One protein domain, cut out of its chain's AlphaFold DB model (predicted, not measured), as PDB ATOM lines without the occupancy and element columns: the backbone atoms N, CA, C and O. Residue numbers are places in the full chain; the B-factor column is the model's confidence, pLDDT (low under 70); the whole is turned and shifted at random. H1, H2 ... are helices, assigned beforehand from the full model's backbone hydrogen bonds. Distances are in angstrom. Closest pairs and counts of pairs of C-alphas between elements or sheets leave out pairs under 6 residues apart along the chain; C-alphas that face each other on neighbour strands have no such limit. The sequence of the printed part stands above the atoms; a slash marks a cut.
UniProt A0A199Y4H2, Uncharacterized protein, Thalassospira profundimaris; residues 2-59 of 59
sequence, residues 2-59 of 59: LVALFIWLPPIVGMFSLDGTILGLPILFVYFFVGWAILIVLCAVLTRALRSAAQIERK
ATOM      1  N   LEU A   2     -29.902  -6.849  38.728       73.75
ATOM      2  CA  LEU A   2     -28.568  -7.324  39.153       73.75
ATOM      3  C   LEU A   2     -27.871  -8.274  38.157       73.75
ATOM      4  O   LEU A   2     -26.661  -8.210  37.999       73.75
ATOM      5  N   VAL A   3     -28.625  -9.107  37.431       76.06
ATOM      6  CA  VAL A   3     -28.067 -10.073  36.458       76.06
ATOM      7  C   VAL A   3     -27.319  -9.384  35.310       76.06
ATOM      8  O   VAL A   3     -26.256  -9.842  34.912       76.06
ATOM      9  N   ALA A   4     -27.823  -8.247  34.822       73.50
ATOM     10  CA  ALA A   4     -27.155  -7.465  33.780       73.50
ATOM     11  C   ALA A   4     -25.817  -6.879  34.267       73.50
ATOM     12  O   ALA A   4     -24.844  -6.857  33.522       73.50
ATOM     13  N   LEU A   5     -25.747  -6.474  35.541       68.44
ATOM     14  CA  LEU A   5     -24.516  -6.001  36.173       68.44
ATOM     15  C   LEU A   5     -23.474  -7.128  36.275       68.44
ATOM     16  O   LEU A   5     -22.305  -6.921  35.968       68.44
ATOM     17  N   PHE A   6     -23.908  -8.337  36.643       71.69
ATOM     18  CA  PHE A   6     -23.047  -9.519  36.741       71.69
ATOM     19  C   PHE A   6     -22.583 -10.070  35.393       71.69
ATOM     20  O   PHE A   6     -21.531 -10.689  35.351       71.69
ATOM     21  N   ILE A   7     -23.327  -9.853  34.305       70.31
ATOM     22  CA  ILE A   7     -22.906 -10.244  32.949       70.31
ATOM     23  C   ILE A   7     -21.912  -9.243  32.349       70.31
ATOM     24  O   ILE A   7     -21.090  -9.608  31.514       70.31
ATOM     25  N   TRP A   8     -21.960  -7.993  32.812       64.00
ATOM     26  CA  TRP A   8     -21.056  -6.923  32.394       64.00
ATOM     27  C   TRP A   8     -19.781  -6.845  33.252       64.00
ATOM     28  O   TRP A   8     -18.740  -6.378  32.793       64.00
ATOM     29  N   LEU A   9     -19.826  -7.354  34.487       64.56
ATOM     30  CA  LEU A   9     -18.652  -7.514  35.345       64.56
ATOM     31  C   LEU A   9     -17.523  -8.318  34.668       64.56
ATOM     32  O   LEU A   9     -16.430  -7.779  34.569       64.56
ATOM     33  N   PRO A  10     -17.726  -9.552  34.164       64.62
ATOM     34  CA  PRO A  10     -16.655 -10.362  33.594       64.62
ATOM     35  C   PRO A  10     -15.905  -9.711  32.422       64.62
ATOM     36  O   PRO A  10     -14.684  -9.808  32.432       64.62
ATOM     37  N   PRO A  11     -16.529  -9.011  31.451       64.94
ATOM     38  CA  PRO A  11     -15.771  -8.306  30.416       64.94
ATOM     39  C   PRO A  11     -15.003  -7.091  30.952       64.94
ATOM     40  O   PRO A  11     -13.876  -6.858  30.522       64.94
ATOM     41  N   ILE A  12     -15.552  -6.348  31.924       62.59
ATOM     42  CA  ILE A  12     -14.809  -5.262  32.585       62.59
ATOM     43  C   ILE A  12     -13.619  -5.830  33.357       62.59
ATOM     44  O   ILE A  12     -12.505  -5.348  33.203       62.59
ATOM     45  N   VAL A  13     -13.844  -6.867  34.165       61.94
ATOM     46  CA  VAL A  13     -12.830  -7.517  35.006       61.94
ATOM     47  C   VAL A  13     -11.788  -8.231  34.133       61.94
ATOM     48  O   VAL A  13     -10.603  -8.181  34.436       61.94
ATOM     49  N   GLY A  14     -12.193  -8.804  32.999       63.28
ATOM     50  CA  GLY A  14     -11.308  -9.411  32.004       63.28
ATOM     51  C   GLY A  14     -10.389  -8.406  31.304       63.28
ATOM     52  O   GLY A  14      -9.274  -8.765  30.945       63.28
ATOM     53  N   MET A  15     -10.780  -7.130  31.198       60.00
ATOM     54  CA  MET A  15      -9.875  -6.054  30.763       60.00
ATOM     55  C   MET A  15      -8.740  -5.806  31.777       60.00
ATOM     56  O   MET A  15      -7.660  -5.358  31.396       60.00
ATOM     57  N   PHE A  16      -8.951  -6.134  33.059       61.31
ATOM     58  CA  PHE A  16      -7.905  -6.118  34.089       61.31
ATOM     59  C   PHE A  16      -7.046  -7.394  34.100       61.31
ATOM     60  O   PHE A  16      -6.015  -7.395  34.767       61.31
ATOM     61  N   SER A  17      -7.408  -8.442  33.347       58.47
ATOM     62  CA  SER A  17      -6.597  -9.662  33.179       58.47
ATOM     63  C   SER A  17      -5.454  -9.505  32.167       58.47
ATOM     64  O   SER A  17      -4.937 -10.503  31.676       58.47
ATOM     65  N   LEU A  18      -5.041  -8.275  31.837       62.53
ATOM     66  CA  LEU A  18      -3.756  -8.045  31.172       62.53
ATOM     67  C   LEU A  18      -2.666  -8.699  32.039       62.53
ATOM     68  O   LEU A  18      -2.561  -8.358  33.215       62.53
ATOM     69  N   ASP A  19      -1.881  -9.619  31.469       61.69
ATOM     70  CA  ASP A  19      -0.995 -10.588  32.154       61.69
ATOM     71  C   ASP A  19       0.011 -10.006  33.180       61.69
ATOM     72  O   ASP A  19       0.678 -10.741  33.909       61.69
ATOM     73  N   GLY A  20       0.124  -8.680  33.285       63.47
ATOM     74  CA  GLY A  20       0.903  -7.994  34.309       63.47
ATOM     75  C   GLY A  20       0.122  -7.801  35.608       63.47
ATOM     76  O   GLY A  20      -0.624  -6.832  35.760       63.47
ATOM     77  N   THR A  21       0.361  -8.664  36.594       66.31
ATOM     78  CA  THR A  21       0.019  -8.386  37.996       66.31
ATOM     79  C   THR A  21       1.270  -7.942  38.755       66.31
ATOM     80  O   THR A  21       2.314  -8.586  38.695       66.31
ATOM     81  N   ILE A  22       1.186  -6.823  39.475       69.88
ATOM     82  CA  ILE A  22       2.226  -6.356  40.401       69.88
ATOM     83  C   ILE A  22       1.681  -6.574  41.810       69.88
ATOM     84  O   ILE A  22       0.654  -6.004  42.162       69.88
ATOM     85  N   LEU A  23       2.345  -7.413  42.614       69.88
ATOM     86  CA  LEU A  23       1.930  -7.731  43.994       69.88
ATOM     87  C   LEU A  23       0.499  -8.309  44.110       69.88
ATOM     88  O   LEU A  23      -0.139  -8.176  45.151       69.88
ATOM     89  N   GLY A  24      -0.023  -8.935  43.048       69.69
ATOM     90  CA  GLY A  24      -1.408  -9.429  42.993       69.69
ATOM     91  C   GLY A  24      -2.447  -8.373  42.595       69.69
ATOM     92  O   GLY A  24      -3.629  -8.697  42.501       69.69
ATOM     93  N   LEU A  25      -2.025  -7.133  42.316       73.25
ATOM     94  CA  LEU A  25      -2.869  -6.089  41.739       73.25
ATOM     95  C   LEU A  25      -2.675  -5.992  40.215       73.25
ATOM     96  O   LEU A  25      -1.534  -6.032  39.747       73.25
ATOM     97  N   PRO A  26      -3.748  -5.794  39.426       79.88
ATOM     98  CA  PRO A  26      -3.633  -5.528  37.995       79.88
ATOM     99  C   PRO A  26      -2.787  -4.286  37.708       79.88
ATOM    100  O   PRO A  26      -2.996  -3.237  38.323       79.88
ATOM    101  N   ILE A  27      -1.896  -4.361  36.716       80.31
ATOM    102  CA  ILE A  27      -1.046  -3.240  36.275       80.31
ATOM    103  C   ILE A  27      -1.843  -1.960  35.969       80.31
ATOM    104  O   ILE A  27      -1.348  -0.849  36.159       80.31
ATOM    105  N   LEU A  28      -3.106  -2.099  35.556       80.94
ATOM    106  CA  LEU A  28      -3.997  -0.974  35.278       80.94
ATOM    107  C   LEU A  28      -4.197  -0.062  36.499       80.94
ATOM    108  O   LEU A  28      -4.264   1.156  36.346       80.94
ATOM    109  N   PHE A  29      -4.220  -0.627  37.712       82.19
ATOM    110  CA  PHE A  29      -4.273   0.169  38.940       82.19
ATOM    111  C   PHE A  29      -3.024   1.027  39.094       82.19
ATOM    112  O   PHE A  29      -3.136   2.207  39.416       82.19
ATOM    113  N   VAL A  30      -1.843   0.474  38.817       84.75
ATOM    114  CA  VAL A  30      -0.584   1.223  38.902       84.75
ATOM    115  C   VAL A  30      -0.600   2.398  37.929       84.75
ATOM    116  O   VAL A  30      -0.306   3.518  38.337       84.75
ATOM    117  N   TYR A  31      -1.034   2.186  36.683       85.25
ATOM    118  CA  TYR A  31      -1.193   3.276  35.716       85.25
ATOM    119  C   TYR A  31      -2.171   4.349  36.190       85.25
ATOM    120  O   TYR A  31      -1.878   5.537  36.065       85.25
ATOM    121  N   PHE A  32      -3.307   3.943  36.758       87.38
ATOM    122  CA  PHE A  32      -4.291   4.877  37.291       87.38
ATOM    123  C   PHE A  32      -3.675   5.726  38.409       87.38
ATOM    124  O   PHE A  32      -3.646   6.950  38.307       87.38
ATOM    125  N   PHE A  33      -3.096   5.095  39.431       89.88
ATOM    126  CA  PHE A  33      -2.477   5.800  40.554       89.88
ATOM    127  C   PHE A  33      -1.328   6.719  40.122       89.88
ATOM    128  O   PHE A  33      -1.265   7.860  40.576       89.88
ATOM    129  N   VAL A  34      -0.456   6.263  39.220       93.00
ATOM    130  CA  VAL A  34       0.639   7.082  38.678       93.00
ATOM    131  C   VAL A  34       0.087   8.272  37.889       93.00
ATOM    132  O   VAL A  34       0.552   9.394  38.083       93.00
ATOM    133  N   GLY A  35      -0.937   8.064  37.057       94.25
ATOM    134  CA  GLY A  35      -1.600   9.140  36.316       94.25
ATOM    135  C   GLY A  35      -2.192  10.210  37.237       94.25
ATOM    136  O   GLY A  35      -1.960  11.403  37.031       94.25
ATOM    137  N   TRP A  36      -2.884   9.798  38.301       96.19
ATOM    138  CA  TRP A  36      -3.407  10.719  39.314       96.19
ATOM    139  C   TRP A  36      -2.294  11.448  40.073       96.19
ATOM    140  O   TRP A  36      -2.389  12.657  40.277       96.19
ATOM    141  N   ALA A  37      -1.221  10.752  40.451       96.19
ATOM    142  CA  ALA A  37      -0.077  11.367  41.119       96.19
ATOM    143  C   ALA A  37       0.580  12.447  40.244       96.19
ATOM    144  O   ALA A  37       0.865  13.540  40.734       96.19
ATOM    145  N   ILE A  38       0.753  12.181  38.943       97.19
ATOM    146  CA  ILE A  38       1.268  13.163  37.976       97.19
ATOM    147  C   ILE A  38       0.353  14.386  37.921       97.19
ATOM    148  O   ILE A  38       0.845  15.512  37.992       97.19
ATOM    149  N   LEU A  39      -0.965  14.186  37.840       96.50
ATOM    150  CA  LEU A  39      -1.928  15.285  37.791       96.50
ATOM    151  C   LEU A  39      -1.863  16.152  39.057       96.50
ATOM    152  O   LEU A  39      -1.824  17.378  38.963       96.50
ATOM    153  N   ILE A  40      -1.786  15.529  40.235       96.25
ATOM    154  CA  ILE A  40      -1.658  16.232  41.519       96.25
ATOM    155  C   ILE A  40      -0.369  17.053  41.558       96.25
ATOM    156  O   ILE A  40      -0.401  18.231  41.924       96.25
ATOM    157  N   VAL A  41       0.762  16.461  41.164       97.56
ATOM    158  CA  VAL A  41       2.051  17.160  41.104       97.56
ATOM    159  C   VAL A  41       1.975  18.333  40.134       97.56
ATOM    160  O   VAL A  41       2.408  19.432  40.478       97.56
ATOM    161  N   LEU A  42       1.377  18.140  38.959       96.75
ATOM    162  CA  LEU A  42       1.229  19.189  37.957       96.75
ATOM    163  C   LEU A  42       0.363  20.342  38.476       96.75
ATOM    164  O   LEU A  42       0.756  21.501  38.357       96.75
ATOM    165  N   CYS A  43      -0.766  20.040  39.120       96.44
ATOM    166  CA  CYS A  43      -1.602  21.039  39.781       96.44
ATOM    167  C   CYS A  43      -0.830  21.780  40.877       96.44
ATOM    168  O   CYS A  43      -0.863  23.007  40.918       96.44
ATOM    169  N   ALA A  44      -0.091  21.068  41.729       96.25
ATOM    170  CA  ALA A  44       0.698  21.682  42.792       96.25
ATOM    171  C   ALA A  44       1.789  22.610  42.233       96.25
ATOM    172  O   ALA A  44       1.968  23.727  42.726       96.25
ATOM    173  N   VAL A  45       2.495  22.179  41.186       96.62
ATOM    174  CA  VAL A  45       3.503  22.988  40.486       96.62
ATOM    175  C   VAL A  45       2.858  24.219  39.860       96.62
ATOM    176  O   VAL A  45       3.350  25.326  40.069       96.62
ATOM    177  N   LEU A  46       1.733  24.054  39.166       96.06
ATOM    178  CA  LEU A  46       1.010  25.154  38.535       96.06
ATOM    179  C   LEU A  46       0.517  26.172  39.569       96.06
ATOM    180  O   LEU A  46       0.739  27.368  39.405       96.06
ATOM    181  N   THR A  47      -0.082  25.724  40.674       95.50
ATOM    182  CA  THR A  47      -0.517  26.612  41.762       95.50
ATOM    183  C   THR A  47       0.662  27.364  42.379       95.50
ATOM    184  O   THR A  47       0.542  28.553  42.681       95.50
ATOM    185  N   ARG A  48       1.819  26.710  42.551       92.06
ATOM    186  CA  ARG A  48       3.034  27.378  43.042       92.06
ATOM    187  C   ARG A  48       3.563  28.397  42.034       92.06
ATOM    188  O   ARG A  48       3.891  29.505  42.441       92.06
ATOM    189  N   ALA A  49       3.598  28.058  40.749       91.31
ATOM    190  CA  ALA A  49       4.043  28.954  39.684       91.31
ATOM    191  C   ALA A  49       3.148  30.198  39.574       91.31
ATOM    192  O   ALA A  49       3.656  31.318  39.560       91.31
ATOM    193  N   LEU A  50       1.826  30.011  39.592       91.19
ATOM    194  CA  LEU A  50       0.854  31.107  39.584       91.19
ATOM    195  C   LEU A  50       0.986  31.992  40.826       91.19
ATOM    196  O   LEU A  50       0.968  33.216  40.717       91.19
ATOM    197  N   ARG A  51       1.176  31.395  42.011       88.50
ATOM    198  CA  ARG A  51       1.419  32.154  43.245       88.50
ATOM    199  C   ARG A  51       2.697  32.990  43.149       88.50
ATOM    200  O   ARG A  51       2.677  34.146  43.559       88.50
ATOM    201  N   SER A  52       3.786  32.431  42.624       85.75
ATOM    202  CA  SER A  52       5.043  33.163  42.435       85.75
ATOM    203  C   SER A  52       4.882  34.321  41.449       85.75
ATOM    204  O   SER A  52       5.323  35.426  41.748       85.75
ATOM    205  N   ALA A  53       4.196  34.102  40.324       83.81
ATOM    206  CA  ALA A  53       3.907  35.154  39.349       83.81
ATOM    207  C   ALA A  53       3.086  36.302  39.964       83.81
ATOM    208  O   ALA A  53       3.441  37.468  39.814       83.81
ATOM    209  N   ALA A  54       2.058  35.979  40.753       80.62
ATOM    210  CA  ALA A  54       1.234  36.975  41.440       80.62
ATOM    211  C   ALA A  54       1.988  37.772  42.525       80.62
ATOM    212  O   ALA A  54       1.588  38.882  42.867       80.62
ATOM    213  N   GLN A  55       3.056  37.217  43.110       77.19
ATOM    214  CA  GLN A  55       3.908  37.947  44.059       77.19
ATOM    215  C   GLN A  55       4.885  38.896  43.365       77.19
ATOM    216  O   GLN A  55       5.202  39.937  43.931       77.19
ATOM    217  N   ILE A  56       5.340  38.560  42.155       78.00
ATOM    218  CA  ILE A  56       6.231  39.419  41.365       78.00
ATOM    219  C   ILE A  56       5.505  40.702  40.942       78.00
ATOM    220  O   ILE A  56       6.093  41.769  41.025       78.00
ATOM    221  N   GLU A  57       4.230  40.621  40.557       71.88
ATOM    222  CA  GLU A  57       3.438  41.798  40.150       71.88
ATOM    223  C   GLU A  57       3.110  42.753  41.318       71.88
ATOM    224  O   GLU A  57       2.883  43.941  41.120       71.88
ATOM    225  N   ARG A  58       3.080  42.242  42.556       64.31
ATOM    226  CA  ARG A  58       2.735  43.010  43.769       64.31
ATOM    227  C   ARG A  58       3.905  43.800  44.370       64.31
ATOM    228  O   ARG A  58       3.662  44.534  45.330       64.31
ATOM    229  N   LYS A  59       5.136  43.596  43.899       51.47
ATOM    230  CA  LYS A  59       6.356  44.196  44.451       51.47
ATOM    231  C   LYS A  59       6.875  45.301  43.541       51.47
ATOM    232  O   LYS A  59       7.318  46.324  44.101       51.47
TER     233      LYS A  59
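AT A GLANCE: This is residues 2 to 59 of the 59 residues of an uncharacterized protein of Thalassospira profundimaris (UniProt A0A199Y4H2). Two helices make an open L: the short arm H1 comes first, a looped link turns the corner, and the long, straight arm H2 makes most of the length. The arms stay apart. The printed part has 58 residues, H1 then H2, no named strand, and is all helix; it is extended, with a radius of gyration of the C-alphas of 20.3 A and spans of 64 by 29 by 12 A.

HOW THE PARTS SIT: Start at H1, residues 2 to 15, where residues 2 to 12 stand free. A long link of 11 residues follows; in it, residues 21 to 22 pair antiparallel with residues 25 to 26. Then comes H2, residues 27 to 57, of which 31 to 57 stand free. H1 and H2 are apart, with no C-alpha of the one within 8 A of the other. In H2 every O i to N i+4 pair is within hydrogen-bond range; in H1, 8 of 10 are.

IN THESE COORDINATES: Find C-alpha 2 at (-28.568, -7.324, 39.153); H1 runs 20.5 A to C-alpha 15. H2 runs 45.4 A from C-alpha 27 at (-1.046, -3.240, 36.275) to C-alpha 57 at (3.438, 41.798, 40.150).

THE WHOLE: The C-alphas farthest apart, Val 3 and Lys 59, are 64.8 A apart. The printed part has no cut. Look for pLDDT under 70 at residues 5, 8 to 24 and 58 to 59.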